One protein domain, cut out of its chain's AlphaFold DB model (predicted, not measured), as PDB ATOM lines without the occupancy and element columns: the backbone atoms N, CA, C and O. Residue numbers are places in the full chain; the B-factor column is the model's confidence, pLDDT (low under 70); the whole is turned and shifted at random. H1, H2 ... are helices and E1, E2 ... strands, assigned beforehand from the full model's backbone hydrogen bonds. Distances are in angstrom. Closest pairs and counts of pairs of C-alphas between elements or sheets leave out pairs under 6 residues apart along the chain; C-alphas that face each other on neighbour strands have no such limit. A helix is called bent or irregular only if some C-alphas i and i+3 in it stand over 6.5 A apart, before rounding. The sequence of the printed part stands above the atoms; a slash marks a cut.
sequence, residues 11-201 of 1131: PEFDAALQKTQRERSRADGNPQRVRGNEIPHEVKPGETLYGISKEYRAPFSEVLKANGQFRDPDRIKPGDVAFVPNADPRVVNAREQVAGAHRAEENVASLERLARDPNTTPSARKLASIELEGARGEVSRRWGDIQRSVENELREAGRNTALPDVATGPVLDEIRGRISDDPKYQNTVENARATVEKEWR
ATOM      1  N   PRO A  11     -21.618  39.926  19.078       57.75
ATOM      2  CA  PRO A  11     -21.996  40.860  20.135       57.75
ATOM      3  C   PRO A  11     -22.284  42.270  19.617       57.75
ATOM      4  O   PRO A  11     -23.097  42.970  20.213       57.75
ATOM      5  N   GLU A  12     -21.624  42.690  18.533       64.56
ATOM      6  CA  GLU A  12     -21.784  44.026  17.955       64.56
ATOM      7  C   GLU A  12     -23.090  44.133  17.167       64.56
ATOM      8  O   GLU A  12     -23.853  45.065  17.422       64.56
ATOM      9  N   PHE A  13     -23.412  43.145  16.322       70.06
ATOM     10  CA  PHE A  13     -24.709  43.081  15.641       70.06
ATOM     11  C   PHE A  13     -25.864  42.891  16.629       70.06
ATOM     12  O   PHE A  13     -26.865  43.595  16.535       70.06
ATOM     13  N   ASP A  14     -25.731  42.019  17.633       73.06
ATOM     14  CA  ASP A  14     -26.767  41.825  18.652       73.06
ATOM     15  C   ASP A  14     -26.952  43.085  19.511       73.06
ATOM     16  O   ASP A  14     -28.080  43.462  19.843       73.06
ATOM     17  N   ALA A  15     -25.865  43.791  19.844       74.69
ATOM     18  CA  ALA A  15     -25.935  45.071  20.544       74.69
ATOM     19  C   ALA A  15     -26.546  46.173  19.667       74.69
ATOM     20  O   ALA A  15     -27.352  46.961  20.175       74.69
ATOM     21  N   ALA A  16     -26.208  46.219  18.375       77.50
ATOM     22  CA  ALA A  16     -26.778  47.138  17.393       77.50
ATOM     23  C   ALA A  16     -28.267  46.851  17.176       77.50
ATOM     24  O   ALA A  16     -29.081  47.766  17.244       77.50
ATOM     25  N   LEU A  17     -28.661  45.587  17.042       80.62
ATOM     26  CA  LEU A  17     -30.046  45.145  16.943       80.62
ATOM     27  C   LEU A  17     -30.829  45.509  18.206       80.62
ATOM     28  O   LEU A  17     -31.892  46.117  18.106       80.62
ATOM     29  N   GLN A  18     -30.300  45.226  19.400       79.50
ATOM     30  CA  GLN A  18     -30.935  45.629  20.659       79.50
ATOM     31  C   GLN A  18     -31.028  47.154  20.796       79.50
ATOM     32  O   GLN A  18     -32.023  47.678  21.300       79.50
ATOM     33  N   LYS A  19     -29.996  47.898  20.378       82.06
ATOM     34  CA  LYS A  19     -30.002  49.367  20.351       82.06
ATOM     35  C   LYS A  19     -31.097  49.877  19.414       82.06
ATOM     36  O   LYS A  19     -31.935  50.655  19.860       82.06
ATOM     37  N   THR A  20     -31.151  49.380  18.187       80.75
ATOM     38  CA  THR A  20     -32.148  49.764  17.183       80.75
ATOM     39  C   THR A  20     -33.556  49.380  17.628       80.75
ATOM     40  O   THR A  20     -34.466  50.194  17.533       80.75
ATOM     41  N   GLN A  21     -33.762  48.200  18.217       79.31
ATOM     42  CA  GLN A  21     -35.053  47.806  18.798       79.31
ATOM     43  C   GLN A  21     -35.494  48.760  19.918       79.31
ATOM     44  O   GLN A  21     -36.675  49.108  19.992       79.31
ATOM     45  N   ARG A  22     -34.561  49.233  20.761       76.38
ATOM     46  CA  ARG A  22     -34.826  50.261  21.785       76.38
ATOM     47  C   ARG A  22     -35.154  51.627  21.174       76.38
ATOM     48  O   ARG A  22     -35.989  52.343  21.720       76.38
ATOM     49  N   GLU A  23     -34.523  52.004  20.068       78.81
ATOM     50  CA  GLU A  23     -34.814  53.253  19.348       78.81
ATOM     51  C   GLU A  23     -36.181  53.199  18.657       78.81
ATOM     52  O   GLU A  23     -36.983  54.120  18.812       78.81
ATOM     53  N   ARG A  24     -36.503  52.072  18.019       75.62
ATOM     54  CA  ARG A  24     -37.809  51.790  17.407       75.62
ATOM     55  C   ARG A  24     -38.936  51.821  18.433       75.62
ATOM     56  O   ARG A  24     -39.938  52.499  18.255       75.62
ATOM     57  N   SER A  25     -38.700  51.181  19.575       69.19
ATOM     58  CA  SER A  25     -39.579  51.200  20.748       69.19
ATOM     59  C   SER A  25     -39.924  52.612  21.233       69.19
ATOM     60  O   SER A  25     -41.047  52.864  21.665       69.19
ATOM     61  N   ARG A  26     -38.955  53.538  21.176       72.56
ATOM     62  CA  ARG A  26     -39.138  54.946  21.566       72.56
ATOM     63  C   ARG A  26     -39.865  55.758  20.495       72.56
ATOM     64  O   ARG A  26     -40.627  56.646  20.860       72.56
ATOM     65  N   ALA A  27     -39.631  55.468  19.214       68.69
ATOM     66  CA  ALA A  27     -40.292  56.135  18.092       68.69
ATOM     67  C   ALA A  27     -41.774  55.733  17.962       68.69
ATOM     68  O   ALA A  27     -42.624  56.592  17.750       68.69
ATOM     69  N   ASP A  28     -42.086  54.454  18.182       65.50
ATOM     70  CA  ASP A  28     -43.434  53.891  18.016       65.50
ATOM     71  C   ASP A  28     -44.298  53.969  19.295       65.50
ATOM     72  O   ASP A  28     -45.461  53.566  19.293       65.50
ATOM     73  N   GLY A  29     -43.733  54.432  20.420       61.78
ATOM     74  CA  GLY A  29     -44.412  54.505  21.721       61.78
ATOM     75  C   GLY A  29     -44.717  53.148  22.377       61.78
ATOM     76  O   GLY A  29     -45.462  53.103  23.356       61.78
ATOM     77  N   ASN A  30     -44.165  52.040  21.866       56.66
ATOM     78  CA  ASN A  30     -44.448  50.687  22.349       56.66
ATOM     79  C   ASN A  30     -43.168  49.828  22.461       56.66
ATOM     80  O   ASN A  30     -42.622  49.414  21.435       56.66
ATOM     81  N   PRO A  31     -42.693  49.512  23.682       50.44
ATOM     82  CA  PRO A  31     -41.352  48.975  23.897       50.44
ATOM     83  C   PRO A  31     -41.116  47.481  23.610       50.44
ATOM     84  O   PRO A  31     -40.039  46.979  23.927       50.44
ATOM     85  N   GLN A  32     -42.081  46.746  23.039       50.41
ATOM     86  CA  GLN A  32     -41.984  45.277  22.917       50.41
ATOM     87  C   GLN A  32     -42.540  44.655  21.619       50.41
ATOM     88  O   GLN A  32     -43.048  43.536  21.641       50.41
ATOM     89  N   ARG A  33     -42.434  45.302  20.452       50.38
ATOM     90  CA  ARG A  33     -42.779  44.636  19.175       50.38
ATOM     91  C   ARG A  33     -41.572  44.458  18.259       50.38
ATOM     92  O   ARG A  33     -41.364  45.267  17.360       50.38
ATOM     93  N   VAL A  34     -40.867  43.333  18.398       52.03
ATOM     94  CA  VAL A  34     -40.355  42.653  17.199       52.03
ATOM     95  C   VAL A  34     -41.598  42.094  16.516       52.03
ATOM     96  O   VAL A  34     -42.244  41.189  17.042       52.03
ATOM     97  N   ARG A  35     -42.033  42.709  15.413       63.66
ATOM     98  CA  ARG A  35     -43.137  42.148  14.628       63.66
ATOM     99  C   ARG A  35     -42.551  40.890  13.992       63.66
ATOM    100  O   ARG A  35     -41.627  41.015  13.202       63.66
ATOM    101  N   GLY A  36     -43.014  39.703  14.382       55.41
ATOM    102  CA  GLY A  36     -42.379  38.410  14.060       55.41
ATOM    103  C   GLY A  36     -42.215  38.061  12.570       55.41
ATOM    104  O   GLY A  36     -41.782  36.958  12.269       55.41
ATOM    105  N   ASN A  37     -42.525  38.986  11.657       66.62
ATOM    106  CA  ASN A  37     -42.468  38.834  10.204       66.62
ATOM    107  C   ASN A  37     -41.456  39.801   9.543       66.62
ATOM    108  O   ASN A  37     -41.515  40.017   8.334       66.62
ATOM    109  N   GLU A  38     -40.578  40.439  10.322       79.94
ATOM    110  CA  GLU A  38     -39.567  41.390   9.837       79.94
ATOM    111  C   GLU A  38     -38.156  40.814   9.984       79.94
ATOM    112  O   GLU A  38     -37.818  40.250  11.024       79.94
ATOM    113  N   ILE A  39     -37.313  41.017   8.972       83.88
ATOM    114  CA  ILE A  39     -35.921  40.554   8.986       83.88
ATOM    115  C   ILE A  39     -34.990  41.737   9.262       83.88
ATOM    116  O   ILE A  39     -35.060  42.723   8.524       83.88
ATOM    117  N   PRO A  40     -34.138  41.680  10.302       85.62
ATOM    118  CA  PRO A  40     -33.132  42.706  10.538       85.62
ATOM    119  C   PRO A  40     -31.968  42.564   9.548       85.62
ATOM    120  O   PRO A  40     -31.469  41.467   9.309       85.62
ATOM    121  N   HIS A  41     -31.518  43.689   9.010       86.75
ATOM    122  CA  HIS A  41     -30.411  43.821   8.076       86.75
ATOM    123  C   HIS A  41     -29.469  44.915   8.580       86.75
ATOM    124  O   HIS A  41     -29.909  46.038   8.827       86.75
ATOM    125  N   GLU A  42     -28.190  44.595   8.759       88.31
ATOM    126  CA  GLU A  42     -27.176  45.597   9.091       88.31
ATOM    127  C   GLU A  42     -26.763  46.353   7.833       88.31
ATOM    128  O   GLU A  42     -26.298  45.752   6.871       88.31
ATOM    129  N   VAL A  43     -26.918  47.672   7.869       87.12
ATOM    130  CA  VAL A  43     -26.602  48.575   6.770       87.12
ATOM    131  C   VAL A  43     -25.094  48.568   6.525       87.12
ATOM    132  O   VAL A  43     -24.304  48.861   7.425       87.12
ATOM    133  N   LYS A  44     -24.681  48.288   5.292       85.25
ATOM    134  CA  LYS A  44     -23.291  48.330   4.822       85.25
ATOM    135  C   LYS A  44     -22.948  49.687   4.180       85.25
ATOM    136  O   LYS A  44     -23.836  50.455   3.795       85.25
ATOM    137  N   PRO A  45     -21.649  50.029   4.033       86.38
ATOM    138  CA  PRO A  45     -21.217  51.222   3.300       86.38
ATOM    139  C   PRO A  45     -21.834  51.333   1.901       86.38
ATOM    140  O   PRO A  45     -21.588  50.495   1.041       86.38
ATOM    141  N   GLY A  46     -22.593  52.410   1.673       83.06
ATOM    142  CA  GLY A  46     -23.204  52.729   0.378       83.06
ATOM    143  C   GLY A  46     -24.635  52.221   0.181       83.06
ATOM    144  O   GLY A  46     -25.237  52.526  -0.848       83.06
ATOM    145  N   GLU A  47     -25.203  51.493   1.141       88.38
ATOM    146  CA  GLU A  47     -26.592  51.040   1.058       88.38
ATOM    147  C   GLU A  47     -27.600  52.164   1.339       88.38
ATOM    148  O   GLU A  47     -27.336  53.136   2.046       88.38
ATOM    149  N   THR A  48     -28.795  52.009   0.771       91.00
ATOM    150  CA  THR A  48     -29.966  52.864   1.016       91.00
ATOM    151  C   THR A  48     -31.153  51.969   1.348       91.00
ATOM    152  O   THR A  48     -31.199  50.828   0.890       91.00
ATOM    153  N   LEU A  49     -32.165  52.471   2.065       88.69
ATOM    154  CA  LEU A  49     -33.383  51.685   2.331       88.69
ATOM    155  C   LEU A  49     -34.076  51.231   1.038       88.69
ATOM    156  O   LEU A  49     -34.694  50.169   1.004       88.69
ATOM    157  N   TYR A  50     -33.954  52.011  -0.040       87.50
ATOM    158  CA  TYR A  50     -34.451  51.625  -1.357       87.50
ATOM    159  C   TYR A  50     -33.656  50.455  -1.943       87.50
ATOM    160  O   TYR A  50     -34.258  49.482  -2.400       87.50
ATOM    161  N   GLY A  51     -32.322  50.517  -1.873       86.06
ATOM    162  CA  GLY A  51     -31.442  49.407  -2.237       86.06
ATOM    163  C   GLY A  51     -31.789  48.132  -1.467       86.06
ATOM    164  O   GLY A  51     -32.088  47.118  -2.091       86.06
ATOM    165  N   ILE A  52     -31.900  48.236  -0.140       87.50
ATOM    166  CA  ILE A  52     -32.262  47.131   0.758       87.50
ATOM    167  C   ILE A  52     -33.658  46.578   0.415       87.50
ATOM    168  O   ILE A  52     -33.867  45.369   0.368       87.50
ATOM    169  N   SER A  53     -34.642  47.429   0.104       87.56
ATOM    170  CA  SER A  53     -35.980  46.947  -0.278       87.56
ATOM    171  C   SER A  53     -35.984  46.136  -1.576       87.56
ATOM    172  O   SER A  53     -36.634  45.093  -1.651       87.56
ATOM    173  N   LYS A  54     -35.215  46.574  -2.581       85.06
ATOM    174  CA  LYS A  54     -35.055  45.846  -3.843       85.06
ATOM    175  C   LYS A  54     -34.340  44.524  -3.638       85.06
ATOM    176  O   LYS A  54     -34.739  43.517  -4.214       85.06
ATOM    177  N   GLU A  55     -33.310  44.549  -2.811       83.50
ATOM    178  CA  GLU A  55     -32.477  43.403  -2.486       83.50
ATOM    179  C   GLU A  55     -33.287  42.256  -1.863       83.50
ATOM    180  O   GLU A  55     -33.176  41.113  -2.295       83.50
ATOM    181  N   TYR A  56     -34.177  42.556  -0.917       86.00
ATOM    182  CA  TYR A  56     -35.053  41.556  -0.291       86.00
ATOM    183  C   TYR A  56     -36.370  41.312  -1.047       86.00
ATOM    184  O   TYR A  56     -37.227  40.566  -0.562       86.00
ATOM    185  N   ARG A  57     -36.558  41.954  -2.211       85.56
ATOM    186  CA  ARG A  57     -37.815  41.964  -2.985       85.56
ATOM    187  C   ARG A  57     -39.037  42.352  -2.147       85.56
ATOM    188  O   ARG A  57     -40.144  41.869  -2.372       85.56
ATOM    189  N   ALA A  58     -38.831  43.242  -1.182       86.56
ATOM    190  CA  ALA A  58     -39.875  43.757  -0.314       86.56
ATOM    191  C   ALA A  58     -40.461  45.058  -0.894       86.56
ATOM    192  O   ALA A  58     -39.721  45.877  -1.449       86.56
ATOM    193  N   PRO A  59     -41.772  45.320  -0.739       87.06
ATOM    194  CA  PRO A  59     -42.344  46.605  -1.123       87.06
ATOM    195  C   PRO A  59     -41.652  47.755  -0.372       87.06
ATOM    196  O   PRO A  59     -41.716  47.821   0.856       87.06
ATOM    197  N   PHE A  60     -41.015  48.684  -1.098       88.44
ATOM    198  CA  PHE A  60     -40.256  49.796  -0.498       88.44
ATOM    199  C   PHE A  60     -41.083  50.613   0.503       88.44
ATOM    200  O   PHE A  60     -40.582  51.009   1.552       88.44
ATOM    201  N   SER A  61     -42.372  50.808   0.220       87.44
ATOM    202  CA  SER A  61     -43.309  51.494   1.113       87.44
ATOM    203  C   SER A  61     -43.459  50.808   2.474       87.44
ATOM    204  O   SER A  61     -43.611  51.491   3.483       87.44
ATOM    205  N   GLU A  62     -43.400  49.479   2.526       84.81
ATOM    206  CA  GLU A  62     -43.474  48.718   3.773       84.81
ATOM    207  C   GLU A  62     -42.129  48.740   4.509       84.81
ATOM    208  O   GLU A  62     -42.109  48.955   5.720       84.81
ATOM    209  N   VAL A  63     -41.003  48.642   3.789       87.81
ATOM    210  CA  VAL A  63     -39.655  48.816   4.369       87.81
ATOM    211  C   VAL A  63     -39.504  50.195   5.007       87.81
ATOM    212  O   VAL A  63     -39.003  50.305   6.123       87.81
ATOM    213  N   LEU A  64     -39.997  51.247   4.355       86.75
ATOM    214  CA  LEU A  64     -39.971  52.602   4.897       86.75
ATOM    215  C   LEU A  64     -40.791  52.712   6.193       86.75
ATOM    216  O   LEU A  64     -40.320  53.272   7.179       86.75
ATOM    217  N   LYS A  65     -41.996  52.123   6.219       83.31
ATOM    218  CA  LYS A  65     -42.866  52.100   7.410       83.31
ATOM    219  C   LYS A  65     -42.263  51.314   8.573       83.31
ATOM    220  O   LYS A  65     -42.435  51.713   9.720       83.31
ATOM    221  N   ALA A  66     -41.594  50.194   8.299       82.44
ATOM    222  CA  ALA A  66     -40.960  49.371   9.330       82.44
ATOM    223  C   ALA A  66     -39.713  50.026   9.943       82.44
ATOM    224  O   ALA A  66     -39.291  49.632  11.030       82.44
ATOM    225  N   ASN A  67     -39.150  51.035   9.268       88.44
ATOM    226  CA  ASN A  67     -37.915  51.709   9.653       88.44
ATOM    227  C   ASN A  67     -38.100  53.166  10.103       88.44
ATOM    228  O   ASN A  67     -37.231  54.011   9.883       88.44
ATOM    229  N   GLY A  68     -39.219  53.466  10.767       81.62
ATOM    230  CA  GLY A  68     -39.540  54.814  11.257       81.62
ATOM    231  C   GLY A  68     -38.566  55.384  12.301       81.62
ATOM    232  O   GLY A  68     -38.613  56.580  12.589       81.62
ATOM    233  N   GLN A  69     -37.661  54.570  12.858       81.94
ATOM    234  CA  GLN A  69     -36.592  55.031  13.751       81.94
ATOM    235  C   GLN A  69     -35.560  55.923  13.044       81.94
ATOM    236  O   GLN A  69     -34.904  56.738  13.701       81.94
ATOM    237  N   PHE A  70     -35.418  55.809  11.719       86.00
ATOM    238  CA  PHE A  70     -34.541  56.681  10.946       86.00
ATOM    239  C   PHE A  70     -35.238  58.019  10.678       86.00
ATOM    240  O   PHE A  70     -36.205  58.097   9.927       86.00
ATOM    241  N   ARG A  71     -34.731  59.095  11.298       78.00
ATOM    242  CA  ARG A  71     -35.284  60.458  11.147       78.00
ATOM    243  C   ARG A  71     -35.253  60.966   9.707       78.00
ATOM    244  O   ARG A  71     -36.110  61.755   9.329       78.00
ATOM    245  N   ASP A  72     -34.240  60.553   8.959       82.31
ATOM    246  CA  ASP A  72     -34.093  60.820   7.536       82.31
ATOM    247  C   ASP A  72     -33.819  59.473   6.844       82.31
ATOM    248  O   ASP A  72     -32.712  58.940   6.977       82.31
ATOM    249  N   PRO A  73     -34.827  58.878   6.177       77.31
ATOM    250  CA  PRO A  73     -34.709  57.585   5.502       77.31
ATOM    251  C   PRO A  73     -33.637  57.531   4.402       77.31
ATOM    252  O   PRO A  73     -33.167  56.442   4.070       77.31
ATOM    253  N   ASP A  74     -33.224  58.688   3.873       79.81
ATOM    254  CA  ASP A  74     -32.156  58.803   2.874       79.81
ATOM    255  C   ASP A  74     -30.755  58.872   3.515       79.81
ATOM    256  O   ASP A  74     -29.742  58.904   2.816       79.81
ATOM    257  N   ARG A  75     -30.670  58.891   4.854       81.31
ATOM    258  CA  ARG A  75     -29.419  59.013   5.622       81.31
ATOM    259  C   ARG A  75     -29.268  57.912   6.672       81.31
ATOM    260  O   ARG A  75     -29.147  58.195   7.866       81.31
ATOM    261  N   ILE A  76     -29.215  56.664   6.213       87.88
ATOM    262  CA  ILE A  76     -28.767  55.518   7.019       87.88
ATOM    263  C   ILE A  76     -27.235  55.432   7.025       87.88
ATOM    264  O   ILE A  76     -26.582  55.815   6.050       87.88
ATOM    265  N   LYS A  77     -26.642  54.983   8.132       87.44
ATOM    266  CA  LYS A  77     -25.187  54.849   8.276       87.44
ATOM    267  C   LYS A  77     -24.776  53.382   8.329       87.44
ATOM    268  O   LYS A  77     -25.538  52.561   8.831       87.44
ATOM    269  N   PRO A  78     -23.549  53.053   7.893       87.06
ATOM    270  CA  PRO A  78     -23.010  51.717   8.092       87.06
ATOM    271  C   PRO A  78     -23.039  51.316   9.572       87.06
ATOM    272  O   PRO A  78     -22.640  52.116  10.423       87.06
ATOM    273  N   GLY A  79     -23.519  50.108   9.861       83.19
ATOM    274  CA  GLY A  79     -23.738  49.589  11.216       83.19
ATOM    275  C   GLY A  79     -25.118  49.897  11.819       83.19
ATOM    276  O   GLY A  79     -25.422  49.425  12.917       83.19
ATOM    277  N   ASP A  80     -25.971  50.672  11.139       88.62
ATOM    278  CA  ASP A  80     -27.388  50.783  11.509       88.62
ATOM    279  C   ASP A  80     -28.131  49.475  11.185       88.62
ATOM    280  O   ASP A  80     -27.713  48.720  10.313       88.62
ATOM    281  N   VAL A  81     -29.261  49.200  11.847       89.44
ATOM    282  CA  VAL A  81     -30.091  48.019  11.535       89.44
ATOM    283  C   VAL A  81     -31.418  48.447  10.911       89.44
ATOM    284  O   VAL A  81     -32.220  49.136  11.544       89.44
ATOM    285  N   ALA A  82     -31.661  48.016   9.676       89.31
ATOM    286  CA  ALA A  82     -32.926  48.167   8.968       89.31
ATOM    287  C   ALA A  82     -33.782  46.894   9.091       89.31
ATOM    288  O   ALA A  82     -33.271  45.783   9.072       89.31
ATOM    289  N   PHE A  83     -35.099  47.034   9.205       88.31
ATOM    290  CA  PHE A  83     -36.065  45.942   9.273       88.31
ATOM    291  C   PHE A  83     -36.832  45.814   7.966       88.31
ATOM    292  O   PHE A  83     -37.435  46.777   7.495       88.31
ATOM    293  N   VAL A  84     -36.856  44.620   7.394       88.12
ATOM    294  CA  VAL A  84     -37.496  44.369   6.105       88.12
ATOM    295  C   VAL A  84     -38.769  43.533   6.302       88.12
ATOM    296  O   VAL A  84     -38.666  42.334   6.571       88.12
ATOM    297  N   PRO A  85     -39.972  44.132   6.203       81.81
ATOM    298  CA  PRO A  85     -41.247  43.413   6.196       81.81
ATOM    299  C   PRO A  85     -41.565  42.845   4.807       81.81
ATOM    300  O   PRO A  85     -41.213  43.443   3.793       81.81
ATOM    301  N   ASN A  86     -42.305  41.730   4.759       81.94
ATOM    302  CA  ASN A  86     -42.728  41.067   3.512       81.94
ATOM    303  C   ASN A  86     -41.559  40.723   2.571       81.94
ATOM    304  O   ASN A  86     -41.694  40.817   1.352       81.94
ATOM    305  N   ALA A  87     -40.406  40.360   3.134       81.62
ATOM    306  CA  ALA A  87     -39.292  39.854   2.347       81.62
ATOM    307  C   ALA A  87     -39.695  38.553   1.640       81.62
ATOM    308  O   ALA A  87     -40.382  37.716   2.229       81.62
ATOM    309  N   ASP A  88     -39.249  38.379   0.395       83.88
ATOM    310  CA  ASP A  88     -39.480  37.148  -0.361       83.88
ATOM    311  C   ASP A  88     -38.836  35.960   0.383       83.88
ATOM    312  O   ASP A  88     -37.604  35.916   0.499       83.88
ATOM    313  N   PRO A  89     -39.620  34.976   0.872       81.88
ATOM    314  CA  PRO A  89     -39.087  33.851   1.637       81.88
ATOM    315  C   PRO A  89     -37.997  33.075   0.893       81.88
ATOM    316  O   PRO A  89     -37.102  32.519   1.524       81.88
ATOM    317  N   ARG A  90     -38.021  33.060  -0.448       84.31
ATOM    318  CA  ARG A  90     -37.000  32.389  -1.266       84.31
ATOM    319  C   ARG A  90     -35.647  33.089  -1.170       84.31
ATOM    320  O   ARG A  90     -34.619  32.422  -1.071       84.31
ATOM    321  N   VAL A  91     -35.645  34.424  -1.163       85.25
ATOM    322  CA  VAL A  91     -34.435  35.247  -0.992       85.25
ATOM    323  C   VAL A  91     -33.879  35.071   0.418       85.25
ATOM    324  O   VAL A  91     -32.677  34.891   0.604       85.25
ATOM    325  N   VAL A  92     -34.763  35.066   1.414       81.81
ATOM    326  CA  VAL A  92     -34.403  34.918   2.829       81.81
ATOM    327  C   VAL A  92     -33.782  33.552   3.104       81.81
ATOM    328  O   VAL A  92     -32.684  33.482   3.653       81.81
ATOM    329  N   ASN A  93     -34.438  32.480   2.660       84.69
ATOM    330  CA  ASN A  93     -33.950  31.115   2.845       84.69
ATOM    331  C   ASN A  93     -32.605  30.903   2.142       84.69
ATOM    332  O   ASN A  93     -31.692  30.326   2.731       84.69
ATOM    333  N   ALA A  94     -32.447  31.407   0.910       85.00
ATOM    334  CA  ALA A  94     -31.178  31.325   0.189       85.00
ATOM    335  C   ALA A  94     -30.049  32.025   0.964       85.00
ATOM    336  O   ALA A  94     -28.962  31.466   1.119       85.00
ATOM    337  N   ARG A  95     -30.307  33.225   1.502       85.12
ATOM    338  CA  ARG A  95     -29.324  33.988   2.292       85.12
ATOM    339  C   ARG A  95     -28.956  33.289   3.585       85.12
ATOM    340  O   ARG A  95     -27.784  33.255   3.939       85.12
ATOM    341  N   GLU A  96     -29.928  32.710   4.280       84.88
ATOM    342  CA  GLU A  96     -29.669  31.953   5.503       84.88
ATOM    343  C   GLU A  96     -28.802  30.716   5.229       84.88
ATOM    344  O   GLU A  96     -27.847  30.452   5.966       84.88
ATOM    345  N   GLN A  97     -29.083  29.994   4.141       86.38
ATOM    346  CA  GLN A  97     -28.291  28.842   3.714       86.38
ATOM    347  C   GLN A  97     -26.853  29.242   3.354       86.38
ATOM    348  O   GLN A  97     -25.913  28.617   3.852       86.38
ATOM    349  N   VAL A  98     -26.668  30.309   2.568       90.06
ATOM    350  CA  VAL A  98     -25.342  30.834   2.191       90.06
ATOM    351  C   VAL A  98     -24.580  31.357   3.408       90.06
ATOM    352  O   VAL A  98     -23.426  30.986   3.621       90.06
ATOM    353  N   ALA A  99     -25.230  32.116   4.291       84.56
ATOM    354  CA  ALA A  99     -24.629  32.569   5.544       84.56
ATOM    355  C   ALA A  99     -24.254  31.392   6.462       84.56
ATOM    356  O   ALA A  99     -23.259  31.441   7.182       84.56
ATOM    357  N   GLY A 100     -25.044  30.314   6.469       83.69
ATOM    358  CA  GLY A 100     -24.701  29.068   7.154       83.69
ATOM    359  C   GLY A 100     -23.481  28.372   6.546       83.69
ATOM    360  O   GLY A 100     -22.647  27.849   7.285       83.69
ATOM    361  N   ALA A 101     -23.358  28.384   5.219       89.12
ATOM    362  CA  ALA A 101     -22.224  27.809   4.505       89.12
ATOM    363  C   ALA A 101     -20.923  28.589   4.768       89.12
ATOM    364  O   ALA A 101     -19.912  27.972   5.101       89.12
ATOM    365  N   HIS A 102     -20.956  29.924   4.742       90.00
ATOM    366  CA  HIS A 102     -19.790  30.750   5.079       90.00
ATOM    367  C   HIS A 102     -19.374  30.645   6.544       90.00
ATOM    368  O   HIS A 102     -18.187  30.532   6.830       90.00
ATOM    369  N   ARG A 103     -20.321  30.558   7.486       84.50
ATOM    370  CA  ARG A 103     -19.982  30.288   8.895       84.50
ATOM    371  C   ARG A 103     -19.235  28.964   9.070       84.50
ATOM    372  O   ARG A 103     -18.300  28.878   9.863       84.50
ATOM    373  N   ALA A 104     -19.610  27.928   8.318       84.31
ATOM    374  CA  ALA A 104     -18.868  26.668   8.334       84.31
ATOM    375  C   ALA A 104     -17.436  26.836   7.783       84.31
ATOM    376  O   ALA A 104     -16.505  26.224   8.304       84.31
ATOM    377  N   GLU A 105     -17.228  27.698   6.785       89.44
ATOM    378  CA  GLU A 105     -15.891  28.016   6.258       89.44
ATOM    379  C   GLU A 105     -15.041  28.797   7.255       89.44
ATOM    380  O   GLU A 105     -13.859  28.499   7.429       89.44
ATOM    381  N   GLU A 106     -15.636  29.762   7.949       87.88
ATOM    382  CA  GLU A 106     -14.971  30.508   9.014       87.88
ATOM    383  C   GLU A 106     -14.552  29.588  10.166       87.88
ATOM    384  O   GLU A 106     -13.449  29.738  10.704       87.88
ATOM    385  N   ASN A 107     -15.377  28.590  10.504       86.88
ATOM    386  CA  ASN A 107     -15.026  27.552  11.473       86.88
ATOM    387  C   ASN A 107     -13.815  26.739  11.005       86.88
ATOM    388  O   ASN A 107     -12.872  26.557  11.777       86.88
ATOM    389  N   VAL A 108     -13.786  26.317   9.736       89.69
ATOM    390  CA  VAL A 108     -12.617  25.650   9.139       89.69
ATOM    391  C   VAL A 108     -11.384  26.549   9.242       89.69
ATOM    392  O   VAL A 108     -10.367  26.125   9.785       89.69
ATOM    393  N   ALA A 109     -11.473  27.809   8.815       89.38
ATOM    394  CA  ALA A 109     -10.357  28.754   8.864       89.38
ATOM    395  C   ALA A 109      -9.867  29.031  10.299       89.38
ATOM    396  O   ALA A 109      -8.689  29.322  10.520       89.38
ATOM    397  N   SER A 110     -10.759  28.969  11.286       86.50
ATOM    398  CA  SER A 110     -10.429  29.137  12.705       86.50
ATOM    399  C   SER A 110      -9.730  27.900  13.271       86.50
ATOM    400  O   SER A 110      -8.698  28.033  13.930       86.50
ATOM    401  N   LEU A 111     -10.217  26.699  12.944       87.00
ATOM    402  CA  LEU A 111      -9.581  25.431  13.314       87.00
ATOM    403  C   LEU A 111      -8.208  25.263  12.649       87.00
ATOM    404  O   LEU A 111      -7.268  24.810  13.297       87.00
ATOM    405  N   GLU A 112      -8.047  25.690  11.391       89.69
ATOM    406  CA  GLU A 112      -6.749  25.685  10.703       89.69
ATOM    407  C   GLU A 112      -5.736  26.610  11.373       89.69
ATOM    408  O   GLU A 112      -4.573  26.232  11.539       89.69
ATOM    409  N   ARG A 113      -6.171  27.809  11.782       89.38
ATOM    410  CA  ARG A 113      -5.332  28.740  12.545       89.38
ATOM    411  C   ARG A 113      -4.931  28.137  13.888       89.38
ATOM    412  O   ARG A 113      -3.743  28.134  14.201       89.38
ATOM    413  N   LEU A 114      -5.877  27.555  14.628       86.06
ATOM    414  CA  LEU A 114      -5.600  26.928  15.924       86.06
ATOM    415  C   LEU A 114      -4.643  25.736  15.797       86.06
ATOM    416  O   LEU A 114      -3.724  25.596  16.594       86.06
ATOM    417  N   ALA A 115      -4.813  24.902  14.768       83.81
ATOM    418  CA  ALA A 115      -3.951  23.749  14.518       83.81
ATOM    419  C   ALA A 115      -2.502  24.149  14.171       83.81
ATOM    420  O   ALA A 115      -1.572  23.381  14.435       83.81
ATOM    421  N   ARG A 116      -2.301  25.341  13.589       86.31
ATOM    422  CA  ARG A 116      -0.990  25.848  13.144       86.31
ATOM    423  C   ARG A 116      -0.317  26.810  14.125       86.31
ATOM    424  O   ARG A 116       0.871  27.070  13.951       86.31
ATOM    425  N   ASP A 117      -1.022  27.323  15.130       87.56
ATOM    426  CA  ASP A 117      -0.466  28.300  16.072       87.56
ATOM    427  C   ASP A 117       0.549  27.642  17.034       87.56
ATOM    428  O   ASP A 117       0.159  26.820  17.873       87.56
ATOM    429  N   PRO A 118       1.850  27.990  16.964       78.44
ATOM    430  CA  PRO A 118       2.881  27.403  17.819       78.44
ATOM    431  C   PRO A 118       2.713  27.741  19.308       78.44
ATOM    432  O   PRO A 118       3.266  27.026  20.143       78.44
ATOM    433  N   ASN A 119       1.941  28.780  19.648       83.19
ATOM    434  CA  ASN A 119       1.700  29.208  21.026       83.19
ATOM    435  C   ASN A 119       0.551  28.443  21.708       83.19
ATOM    436  O   ASN A 119       0.309  28.630  22.901       83.19
ATOM    437  N   THR A 120      -0.154  27.566  20.985       82.06
ATOM    438  CA  THR A 120      -1.244  26.745  21.535       82.06
ATOM    439  C   THR A 120      -0.747  25.392  22.055       82.06
ATOM    440  O   THR A 120       0.240  24.816  21.575       82.06
ATOM    441  N   THR A 121      -1.439  24.849  23.065       86.00
ATOM    442  CA  THR A 121      -1.033  23.585  23.696       86.00
ATOM    443  C   THR A 121      -1.064  22.425  22.685       86.00
ATOM    444  O   THR A 121      -1.942  22.383  21.820       86.00
ATOM    445  N   PRO A 122      -0.144  21.443  22.778       81.75
ATOM    446  CA  PRO A 122      -0.124  20.294  21.864       81.75
ATOM    447  C   PRO A 122      -1.460  19.537  21.799       81.75
ATOM    448  O   PRO A 122      -1.870  19.086  20.730       81.75
ATOM    449  N   SER A 123      -2.170  19.446  22.928       74.38
ATOM    450  CA  SER A 123      -3.496  18.826  23.011       74.38
ATOM    451  C   SER A 123      -4.564  19.613  22.244       74.38
ATOM    452  O   SER A 123      -5.372  19.001  21.550       74.38
ATOM    453  N   ALA A 124      -4.545  20.951  22.309       75.25
ATOM    454  CA  ALA A 124      -5.476  21.805  21.569       75.25
ATOM    455  C   ALA A 124      -5.237  21.736  20.051       75.25
ATOM    456  O   ALA A 124      -6.194  21.618  19.289       75.25
ATOM    457  N   ARG A 125      -3.971  21.703  19.607       82.50
ATOM    458  CA  ARG A 125      -3.633  21.512  18.183       82.50
ATOM    459  C   ARG A 125      -4.105  20.166  17.649       82.50
ATOM    460  O   ARG A 125      -4.655  20.100  16.553       82.50
ATOM    461  N   LYS A 126      -3.927  19.098  18.436       83.19
ATOM    462  CA  LYS A 126      -4.396  17.756  18.074       83.19
ATOM    463  C   LYS A 126      -5.922  17.705  17.969       83.19
ATOM    464  O   LYS A 126      -6.432  17.161  16.994       83.19
ATOM    465  N   LEU A 127      -6.645  18.299  18.918       82.81
ATOM    466  CA  LEU A 127      -8.107  18.358  18.870       82.81
ATOM    467  C   LEU A 127      -8.605  19.150  17.650       82.81
ATOM    468  O   LEU A 127      -9.419  18.633  16.893       82.81
ATOM    469  N   ALA A 128      -8.033  20.329  17.384       81.06
ATOM    470  CA  ALA A 128      -8.385  21.119  16.204       81.06
ATOM    471  C   ALA A 128      -8.109  20.378  14.890       81.06
ATOM    472  O   ALA A 128      -8.906  20.468  13.964       81.06
ATOM    473  N   SER A 129      -7.023  19.598  14.810       82.31
ATOM    474  CA  SER A 129      -6.744  18.778  13.624       82.31
ATOM    475  C   SER A 129      -7.759  17.648  13.401       82.31
ATOM    476  O   SER A 129      -8.031  17.317  12.253       82.31
ATOM    477  N   ILE A 130      -8.346  17.094  14.472       82.69
ATOM    478  CA  ILE A 130      -9.397  16.063  14.396       82.69
ATOM    479  C   ILE A 130     -10.732  16.692  13.974       82.69
ATOM    480  O   ILE A 130     -11.424  16.165  13.108       82.69
ATOM    481  N   GLU A 131     -11.087  17.844  14.547       85.31
ATOM    482  CA  GLU A 131     -12.336  18.550  14.226       85.31
ATOM    483  C   GLU A 131     -12.329  19.164  12.816       85.31
ATOM    484  O   GLU A 131     -13.384  19.309  12.195       85.31
ATOM    485  N   LEU A 132     -11.145  19.476  12.276       86.50
ATOM    486  CA  LEU A 132     -10.980  20.085  10.957       86.50
ATOM    487  C   LEU A 132     -11.556  19.228   9.821       86.50
ATOM    488  O   LEU A 132     -12.131  19.769   8.876       86.50
ATOM    489  N   GLU A 133     -11.417  17.903   9.900       82.25
ATOM    490  CA  GLU A 133     -11.960  16.988   8.889       82.25
ATOM    491  C   GLU A 133     -13.497  17.025   8.878       82.25
ATOM    492  O   GLU A 133     -14.111  17.175   7.818       82.25
ATOM    493  N   GLY A 134     -14.120  17.009  10.062       82.56
ATOM    494  CA  GLY A 134     -15.569  17.152  10.214       82.56
ATOM    495  C   GLY A 134     -16.087  18.511   9.732       82.56
ATOM    496  O   GLY A 134     -17.082  18.567   9.007       82.56
ATOM    497  N   ALA A 135     -15.376  19.594  10.062       85.62
ATOM    498  CA  ALA A 135     -15.728  20.951   9.646       85.62
ATOM    499  C   ALA A 135     -15.640  21.135   8.118       85.62
ATOM    500  O   ALA A 135     -16.541  21.712   7.508       85.62
ATOM    501  N   ARG A 136     -14.608  20.579   7.468       89.75
ATOM    502  CA  ARG A 136     -14.499  20.575   5.995       89.75
ATOM    503  C   ARG A 136     -15.635  19.784   5.346       89.75
ATOM    504  O   ARG A 136     -16.219  20.253   4.372       89.75
ATOM    505  N   GLY A 137     -15.992  18.631   5.916       86.88
ATOM    506  CA  GLY A 137     -17.149  17.850   5.470       86.88
ATOM    507  C   GLY A 137     -18.473  18.612   5.594       86.88
ATOM    508  O   GLY A 137     -19.350  18.473   4.742       86.88
ATOM    509  N   GLU A 138     -18.624  19.457   6.617       88.12
ATOM    510  CA  GLU A 138     -19.800  20.315   6.777       88.12
ATOM    511  C   GLU A 138     -19.882  21.428   5.724       88.12
ATOM    512  O   GLU A 138     -20.963  21.645   5.175       88.12
ATOM    513  N   VAL A 139     -18.761  22.071   5.379       91.00
ATOM    514  CA  VAL A 139     -18.706  23.057   4.283       91.00
ATOM    515  C   VAL A 139     -19.153  22.427   2.963       91.00
ATOM    516  O   VAL A 139     -20.025  22.974   2.287       91.00
ATOM    517  N   SER A 140     -18.603  21.260   2.607       90.62
ATOM    518  CA  SER A 140     -18.986  20.547   1.381       90.62
ATOM    519  C   SER A 140     -20.467  20.172   1.369       90.62
ATOM    520  O   SER A 140     -21.123  20.316   0.340       90.62
ATOM    521  N   ARG A 141     -21.013  19.736   2.511       93.62
ATOM    522  CA  ARG A 141     -22.434  19.394   2.638       93.62
ATOM    523  C   ARG A 141     -23.331  20.607   2.399       93.62
ATOM    524  O   ARG A 141     -24.226  20.530   1.570       93.62
ATOM    525  N   ARG A 142     -23.057  21.732   3.069       91.38
ATOM    526  CA  ARG A 142     -23.893  22.944   2.993       91.38
ATOM    527  C   ARG A 142     -23.924  23.549   1.589       91.38
ATOM    528  O   ARG A 142     -24.999  23.884   1.103       91.38
ATOM    529  N   TRP A 143     -22.779  23.631   0.910       94.88
ATOM    530  CA  TRP A 143     -22.747  24.074  -0.489       94.88
ATOM    531  C   TRP A 143     -23.408  23.069  -1.442       94.88
ATOM    532  O   TRP A 143     -24.096  23.478  -2.375       94.88
ATOM    533  N   GLY A 144     -23.277  21.765  -1.178       93.69
ATOM    534  CA  GLY A 144     -23.984  20.725  -1.930       93.69
ATOM    535  C   GLY A 144     -25.508  20.768  -1.757       93.69
ATOM    536  O   GLY A 144     -26.242  20.489  -2.703       93.69
ATOM    537  N   ASP A 145     -26.007  21.145  -0.580       93.12
ATOM    538  CA  ASP A 145     -27.442  21.332  -0.327       93.12
ATOM    539  C   ASP A 145     -28.001  22.514  -1.131       93.12
ATOM    540  O   ASP A 145     -29.037  22.378  -1.784       93.12
ATOM    541  N   ILE A 146     -27.276  23.640  -1.152       93.38
ATOM    542  CA  ILE A 146     -27.622  24.820  -1.960       93.38
ATOM    543  C   ILE A 146     -27.664  24.449  -3.446       93.38
ATOM    544  O   ILE A 146     -28.646  24.752  -4.124       93.38
ATOM    545  N   GLN A 147     -26.640  23.744  -3.944       95.00
ATOM    546  CA  GLN A 147     -26.590  23.304  -5.339       95.00
ATOM    547  C   GLN A 147     -27.807  22.439  -5.699       95.00
ATOM    548  O   GLN A 147     -28.507  22.743  -6.660       95.00
ATOM    549  N   ARG A 148     -28.121  21.416  -4.894       94.81
ATOM    550  CA  ARG A 148     -29.273  20.527  -5.134       94.81
ATOM    551  C   ARG A 148     -30.613  21.258  -5.100       94.81
ATOM    552  O   ARG A 148     -31.508  20.910  -5.866       94.81
ATOM    553  N   SER A 149     -30.757  22.263  -4.234       93.31
ATOM    554  CA  SER A 149     -31.959  23.103  -4.202       93.31
ATOM    555  C   SER A 149     -32.142  23.843  -5.527       93.31
ATOM    556  O   SER A 149     -33.218  23.777  -6.117       93.31
ATOM    557  N   VAL A 150     -31.078  24.481  -6.028       94.12
ATOM    558  CA  VAL A 150     -31.095  25.187  -7.320       94.12
ATOM    559  C   VAL A 150     -31.372  24.219  -8.471       94.12
ATOM    560  O   VAL A 150     -32.203  24.510  -9.327       94.12
ATOM    561  N   GLU A 151     -30.731  23.047  -8.481       92.69
ATOM    562  CA  GLU A 151     -30.977  22.024  -9.503       92.69
ATOM    563  C   GLU A 151     -32.452  21.601  -9.547       92.69
ATOM    564  O   GLU A 151     -33.022  21.475 -10.626       92.69
ATOM    565  N   ASN A 152     -33.095  21.405  -8.394       91.31
ATOM    566  CA  ASN A 152     -34.500  21.006  -8.337       91.31
ATOM    567  C   ASN A 152     -35.447  22.087  -8.866       91.31
ATOM    568  O   ASN A 152     -36.361  21.755  -9.619       91.31
ATOM    569  N   GLU A 153     -35.207  23.359  -8.534       90.69
ATOM    570  CA  GLU A 153     -35.994  24.479  -9.070       90.69
ATOM    571  C   GLU A 153     -35.871  24.572 -10.599       90.69
ATOM    572  O   GLU A 153     -36.872  24.745 -11.295       90.69
ATOM    573  N   LEU A 154     -34.663  24.379 -11.143       88.69
ATOM    574  CA  LEU A 154     -34.446  24.337 -12.592       88.69
ATOM    575  C   LEU A 154     -35.121  23.109 -13.235       88.69
ATOM    576  O   LEU A 154     -35.797  23.240 -14.253       88.69
ATOM    577  N   ARG A 155     -35.009  21.916 -12.636       86.75
ATOM    578  CA  ARG A 155     -35.687  20.699 -13.131       86.75
ATOM    579  C   ARG A 155     -37.207  20.849 -13.152       86.75
ATOM    580  O   ARG A 155     -37.859  20.321 -14.049       86.75
ATOM    581  N   GLU A 156     -37.777  21.523 -12.159       84.06
ATOM    582  CA  GLU A 156     -39.214  21.778 -12.084       84.06
ATOM    583  C   GLU A 156     -39.662  22.782 -13.149       84.06
ATOM    584  O   GLU A 156     -40.645  22.528 -13.845       84.06
ATOM    585  N   ALA A 157     -38.892  23.853 -13.351       82.00
ATOM    586  CA  ALA A 157     -39.160  24.857 -14.373       82.00
ATOM    587  C   ALA A 157     -39.082  24.306 -15.812       82.00
ATOM    588  O   ALA A 157     -39.853  24.727 -16.670       82.00
ATOM    589  N   GLY A 158     -38.184  23.351 -16.081       74.50
ATOM    590  CA  GLY A 158     -38.038  22.708 -17.396       74.50
ATOM    591  C   GLY A 158     -38.944  21.490 -17.631       74.50
ATOM    592  O   GLY A 158     -38.851  20.836 -18.672       74.50
ATOM    593  N   ARG A 159     -39.793  21.114 -16.667       75.31
ATOM    594  CA  ARG A 159     -40.602  19.889 -16.750       75.31
ATOM    595  C   ARG A 159     -41.732  20.035 -17.776       75.31
ATOM    596  O   ARG A 159     -42.487  20.999 -17.739       75.31
ATOM    597  N   ASN A 160     -41.921  19.019 -18.626       64.81
ATOM    598  CA  ASN A 160     -42.990  18.943 -19.642       64.81
ATOM    599  C   ASN A 160     -42.980  20.068 -20.697       64.81
ATOM    600  O   ASN A 160     -44.008  20.322 -21.325       64.81
ATOM    601  N   THR A 161     -41.847  20.738 -20.906       67.38
ATOM    602  CA  THR A 161     -41.694  21.766 -21.945       67.38
ATOM    603  C   THR A 161     -40.891  21.234 -23.125       67.38
ATOM    604  O   THR A 161     -39.939  20.481 -22.918       67.38
ATOM    605  N   ALA A 162     -41.220  21.665 -24.345       63.06
ATOM    606  CA  ALA A 162     -40.467  21.280 -25.545       63.06
ATOM    607  C   ALA A 162     -39.008  21.777 -25.533       63.06
ATOM    608  O   ALA A 162     -38.127  21.082 -26.026       63.06
ATOM    609  N   LEU A 163     -38.752  22.946 -24.931       70.00
ATOM    610  CA  LEU A 163     -37.425  23.567 -24.820       70.00
ATOM    611  C   LEU A 163     -37.116  23.916 -23.346       70.00
ATOM    612  O   LEU A 163     -37.373  25.046 -22.914       70.00
ATOM    613  N   PRO A 164     -36.613  22.953 -22.548       70.94
ATOM    614  CA  PRO A 164     -36.360  23.142 -21.114       70.94
ATOM    615  C   PRO A 164     -35.354  24.258 -20.802       70.94
ATOM    616  O   PRO A 164     -35.480  24.972 -19.808       70.94
ATOM    617  N   ASP A 165     -34.372  24.458 -21.676       71.00
ATOM    618  CA  ASP A 165     -33.360  25.511 -21.578       71.00
ATOM    619  C   ASP A 165     -33.945  26.920 -21.758       71.00
ATOM    620  O   ASP A 165     -33.540  27.851 -21.063       71.00
ATOM    621  N   VAL A 166     -34.954  27.077 -22.618       72.00
ATOM    622  CA  VAL A 166     -35.701  28.340 -22.762       72.00
ATOM    623  C   VAL A 166     -36.615  28.571 -21.565       72.00
ATOM    624  O   VAL A 166     -36.658  29.672 -21.015       72.00
ATOM    625  N   ALA A 167     -37.334  27.529 -21.140       73.06
ATOM    626  CA  ALA A 167     -38.289  27.609 -20.038       73.06
ATOM    627  C   ALA A 167     -37.627  27.991 -18.704       73.06
ATOM    628  O   ALA A 167     -38.241  28.652 -17.865       73.06
ATOM    629  N   THR A 168     -36.359  27.620 -18.515       82.62
ATOM    630  CA  THR A 168     -35.625  27.858 -17.267       82.62
ATOM    631  C   THR A 168     -34.876  29.176 -17.191       82.62
ATOM    632  O   THR A 168     -34.506  29.574 -16.087       82.62
ATOM    633  N   GLY A 169     -34.718  29.901 -18.302       82.69
ATOM    634  CA  GLY A 169     -34.055  31.209 -18.333       82.69
ATOM    635  C   GLY A 169     -34.587  32.201 -17.284       82.69
ATOM    636  O   GLY A 169     -33.806  32.661 -16.450       82.69
ATOM    637  N   PRO A 170     -35.907  32.475 -17.233       86.25
ATOM    638  CA  PRO A 170     -36.478  33.395 -16.246       86.25
ATOM    639  C   PRO A 170     -36.257  32.956 -14.792       86.25
ATOM    640  O   PRO A 170     -36.014  33.789 -13.921       86.25
ATOM    641  N   VAL A 171     -36.317  31.647 -14.525       87.62
ATOM    642  CA  VAL A 171     -36.113  31.080 -13.180       87.62
ATOM    643  C   VAL A 171     -34.645  31.169 -12.773       87.62
ATOM    644  O   VAL A 171     -34.336  31.502 -11.633       87.62
ATOM    645  N   LEU A 172     -33.724  30.939 -13.706       89.38
ATOM    646  CA  LEU A 172     -32.294  31.095 -13.477       89.38
ATOM    647  C   LEU A 172     -31.931  32.548 -13.141       89.38
ATOM    648  O   LEU A 172     -31.180  32.786 -12.194       89.38
ATOM    649  N   ASP A 173     -32.494  33.517 -13.866       87.94
ATOM    650  CA  ASP A 173     -32.303  34.942 -13.577       87.94
ATOM    651  C   ASP A 173     -32.912  35.331 -12.223       87.94
ATOM    652  O   ASP A 173     -32.304  36.085 -11.454       87.94
ATOM    653  N   GLU A 174     -34.069  34.753 -11.874       88.94
ATOM    654  CA  GLU A 174     -34.659  34.898 -10.545       88.94
ATOM    655  C   GLU A 174     -33.707  34.383  -9.455       88.94
ATOM    656  O   GLU A 174     -33.490  35.095  -8.474       88.94
ATOM    657  N   ILE A 175     -33.141  33.180  -9.607       90.75
ATOM    658  CA  ILE A 175     -32.245  32.544  -8.629       90.75
ATOM    659  C   ILE A 175     -30.950  33.348  -8.475       90.75
ATOM    660  O   ILE A 175     -30.585  33.699  -7.352       90.75
ATOM    661  N   ARG A 176     -30.293  33.724  -9.582       91.12
ATOM    662  CA  ARG A 176     -29.089  34.576  -9.558       91.12
ATOM    663  C   ARG A 176     -29.344  35.893  -8.830       91.12
ATOM    664  O   ARG A 176     -28.492  36.355  -8.073       91.12
ATOM    665  N   GLY A 177     -30.531  36.469  -9.024       85.12
ATOM    666  CA  GLY A 177     -30.954  37.706  -8.380       85.12
ATOM    667  C   GLY A 177     -31.282  37.594  -6.887       85.12
ATOM    668  O   GLY A 177     -31.550  38.626  -6.279       85.12
ATOM    669  N   ARG A 178     -31.293  36.396  -6.275       88.81
ATOM    670  CA  ARG A 178     -31.532  36.242  -4.822       88.81
ATOM    671  C   ARG A 178     -30.323  36.696  -3.991       88.81
ATOM    672  O   ARG A 178     -30.502  37.258  -2.909       88.81
ATOM    673  N   ILE A 179     -29.104  36.456  -4.483       87.12
ATOM    674  CA  ILE A 179     -27.837  36.838  -3.830       87.12
ATOM    675  C   ILE A 179     -26.815  37.202  -4.911       87.12
ATOM    676  O   ILE A 179     -26.032  36.366  -5.357       87.12
ATOM    677  N   SER A 180     -26.844  38.447  -5.380       83.31
ATOM    678  CA  SER A 180     -25.980  38.911  -6.474       83.31
ATOM    679  C   SER A 180     -24.552  39.257  -6.039       83.31
ATOM    680  O   SER A 180     -23.667  39.336  -6.887       83.31
ATOM    681  N   ASP A 181     -24.325  39.471  -4.745       82.25
ATOM    682  CA  ASP A 181     -23.069  39.950  -4.166       82.25
ATOM    683  C   ASP A 181     -22.110  38.831  -3.727       82.25
ATOM    684  O   ASP A 181     -20.956  39.116  -3.411       82.25
ATOM    685  N   ASP A 182     -22.545  37.567  -3.757       88.19
ATOM    686  CA  ASP A 182     -21.757  36.411  -3.319       88.19
ATOM    687  C   ASP A 182     -21.179  35.601  -4.501       88.19
ATOM    688  O   ASP A 182     -21.915  34.881  -5.190       88.19
ATOM    689  N   PRO A 183     -19.853  35.647  -4.752       89.94
ATOM    690  CA  PRO A 183     -19.245  34.949  -5.886       89.94
ATOM    691  C   PRO A 183     -19.370  33.422  -5.813       89.94
ATOM    692  O   PRO A 183     -19.398  32.748  -6.846       89.94
ATOM    693  N   LYS A 184     -19.416  32.848  -4.606       91.25
ATOM    694  CA  LYS A 184     -19.464  31.396  -4.423       91.25
ATOM    695  C   LYS A 184     -20.873  30.863  -4.642       91.25
ATOM    696  O   LYS A 184     -21.030  29.807  -5.260       91.25
ATOM    697  N   TYR A 185     -21.887  31.621  -4.240       92.50
ATOM    698  CA  TYR A 185     -23.272  31.367  -4.611       92.50
ATOM    699  C   TYR A 185     -23.462  31.408  -6.127       92.50
ATOM    700  O   TYR A 185     -23.978  30.442  -6.685       92.50
ATOM    701  N   GLN A 186     -22.963  32.445  -6.808       94.56
ATOM    702  CA  GLN A 186     -23.069  32.544  -8.271       94.56
ATOM    703  C   GLN A 186     -22.421  31.339  -8.973       94.56
ATOM    704  O   GLN A 186     -23.043  30.711  -9.825       94.56
ATOM    705  N   ASN A 187     -21.224  30.926  -8.544       94.12
ATOM    706  CA  ASN A 187     -20.581  29.719  -9.074       94.12
ATOM    707  C   ASN A 187     -21.377  28.437  -8.783       94.12
ATOM    708  O   ASN A 187     -21.430  27.536  -9.616       94.12
ATOM    709  N   THR A 188     -22.012  28.343  -7.613       94.00
ATOM    710  CA  THR A 188     -22.857  27.195  -7.248       94.00
ATOM    711  C   THR A 188     -24.103  27.124  -8.134       94.00
ATOM    712  O   THR A 188     -24.474  26.037  -8.577       94.00
ATOM    713  N   VAL A 189     -24.709  28.273  -8.454       93.62
ATOM    714  CA  VAL A 189     -25.840  28.378  -9.390       93.62
ATOM    715  C   VAL A 189     -25.423  27.972 -10.807       93.62
ATOM    716  O   VAL A 189     -26.136  27.195 -11.443       93.62
ATOM    717  N   GLU A 190     -24.255  28.404 -11.293       92.38
ATOM    718  CA  GLU A 190     -23.750  27.969 -12.606       92.38
ATOM    719  C   GLU A 190     -23.434  26.466 -12.647       92.38
ATOM    720  O   GLU A 190     -23.741  25.801 -13.636       92.38
ATOM    721  N   ASN A 191     -22.881  25.898 -11.573       92.81
ATOM    722  CA  ASN A 191     -22.629  24.455 -11.483       92.81
ATOM    723  C   ASN A 191     -23.932  23.643 -11.478       92.81
ATOM    724  O   ASN A 191     -24.022  22.610 -12.147       92.81
ATOM    725  N   ALA A 192     -24.952  24.121 -10.758       92.56
ATOM    726  CA  ALA A 192     -26.286  23.528 -10.769       92.56
ATOM    727  C   ALA A 192     -26.897  23.575 -12.177       92.56
ATOM    728  O   ALA A 192     -27.349  22.551 -12.689       92.56
ATOM    729  N   ARG A 193     -26.828  24.733 -12.849       91.62
ATOM    730  CA  ARG A 193     -27.267  24.893 -14.242       91.62
ATOM    731  C   ARG A 193     -26.557  23.913 -15.171       91.62
ATOM    732  O   ARG A 193     -27.225  23.212 -15.921       91.62
ATOM    733  N   ALA A 194     -25.228  23.832 -15.112       87.69
ATOM    734  CA  ALA A 194     -24.448  22.931 -15.958       87.69
ATOM    735  C   ALA A 194     -24.804  21.453 -15.717       87.69
ATOM    736  O   ALA A 194     -24.830  20.657 -16.655       87.69
ATOM    737  N   THR A 195     -25.109  21.089 -14.469       88.31
ATOM    738  CA  THR A 195     -25.543  19.735 -14.099       88.31
ATOM    739  C   THR A 195     -26.906  19.410 -14.705       88.31
ATOM    740  O   THR A 195     -27.037  18.399 -15.393       88.31
ATOM    741  N   VAL A 196     -27.893  20.294 -14.535       84.75
ATOM    742  CA  VAL A 196     -29.243  20.119 -15.096       84.75
ATOM    743  C   VAL A 196     -29.227  20.149 -16.628       84.75
ATOM    744  O   VAL A 196     -29.864  19.319 -17.270       84.75
ATOM    745  N   GLU A 197     -28.435  21.029 -17.244       80.31
ATOM    746  CA  GLU A 197     -28.287  21.084 -18.702       80.31
ATOM    747  C   GLU A 197     -27.656  19.794 -19.252       80.31
ATOM    748  O   GLU A 197     -28.079  19.281 -20.289       80.31
ATOM    749  N   LYS A 198     -26.688  19.209 -18.535       79.69
ATOM    750  CA  LYS A 198     -26.101  17.907 -18.885       79.69
ATOM    751  C   LYS A 198     -27.107  16.760 -18.748       79.69
ATOM    752  O   LYS A 198     -27.070  15.829 -19.551       79.69
ATOM    753  N   GLU A 199     -27.998  16.811 -17.760       77.62
ATOM    754  CA  GLU A 199     -29.099  15.849 -17.618       77.62
ATOM    755  C   GLU A 199     -30.097  15.956 -18.773       77.62
ATOM    756  O   GLU A 199     -30.487  14.930 -19.339       77.62
ATOM    757  N   TRP A 200     -30.466  17.175 -19.172       72.06
ATOM    758  CA  TRP A 200     -31.350  17.391 -20.316       72.06
ATOM    759  C   TRP A 200     -30.720  16.924 -21.616       72.06
ATOM    760  O   TRP A 200     -31.353  16.130 -22.297       72.06
ATOM    761  N   ARG A 201     -29.447  17.241 -21.884       65.75
ATOM    762  CA  ARG A 201     -28.703  16.696 -23.040       65.75
ATOM    763  C   ARG A 201     -28.677  15.163 -23.081       65.75
ATOM    764  O   ARG A 201     -28.547  14.567 -24.144       65.75
TER     765      ARG A 201
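What this domain is: This is residues 11 to 201 of the 1131 residues of an uncharacterized protein of Bradyrhizobium sp. (UniProt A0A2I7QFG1). The model has two lobes joined by the short stretch of residues 86 to 88: a small lobe made of a two-stranded sheet, E1 and E2, with H3 packed on its strand E2 and H1 and H2 also close to E2, and a larger one of helices alone. The larger lobe is a long helical hairpin, H4 and H5, with a second, shorter hairpin, H6 and H7, packed on the last part of H5. The 191 printed residues hold seven named helices and two named strands in the order H1 E1 H2 H3 E2 H4 H5 H6 H7; the sheet, E1 - E2, is antiparallel and the class is mostly helix. The whole is loose, with a radius of gyration of the C-alphas of 20.9 A, and flat, spanning 62 by 57 by 28 A.

Where its parts are: H1, residues 11 to 27, begins at C-alpha 11 (-21.996, 40.860, 20.135) and is 23.9 A long. E1 is residues 38 to 42, H2 residues 49 to 55, H3 residues 60 to 66 and E2 residues 81 to 85. H4, residues 89 to 116, begins at C-alpha 89 (-39.087, 33.851, 1.637) and is 40.6 A long. H5, residues 122 to 157, is 53.5 A long, with a kink of 29 degrees near residue 131; it is neither bent nor irregular, but only just, as C-alphas 130 and 133 are 6.1 A apart. H6, residues 164 to 176, 17.8 A, is irregular: C-alphas 167 and 170 are 7.2 A apart. H7, residues 183 to 201, 26.8 A, ends at C-alpha 201 (-28.703, 16.696, -23.040).

How they stand to each other: E1 and E2 are antiparallel at 151 degrees, with N 41 and O 82 at 2.7 A and N 84 and O 39 at 2.8 A, within hydrogen-bond range. The closest C-alphas of H1 and E2, Leu 17 and Val 81, are 6.1 A apart; those of H3 and E2, Val 63 and Val 84, are 5.2 A apart. H2 and H3 touch at a steep tilt of 62 degrees, closest at C-alphas 53 and 60, 5.1 A. H1 is apart from H2 and H3. H4 and H5, a helical hairpin, touch at a shallow tilt of 23 degrees, opposite ways, closest at C-alphas 115 and 125, 4.3 A. H5 is the hub. With residues 150 to 157 alone it touches H6, closest at C-alphas 157 and 168, 5.5 A. With residues 143 to 155 alone it touches residues 188 to 196 of H7 at a steep tilt of 51 degrees, closest at C-alphas 151 and 192, 5.1 A. H6 and H7, a helical hairpin, touch at a shallow tilt of 12 degrees, closest at C-alphas 176 and 186, 6.5 A. Every O i to N i+4 pair is within hydrogen-bond range in H1, H2, H3, H4 and H7, against 30 of 32 in H5 and 6 of 9 in H6.

The domain as a whole: The C-alphas farthest apart, of Asn 119 and Ala 162, are 63.3 A apart. The printed part has no cut, and the link from H3 to E2, residues 67 to 80, is long. Residues 11 to 12, 25, 27 to 37, 160 to 162 and 201 have pLDDT under 70; the mean of the printed part is 82.9.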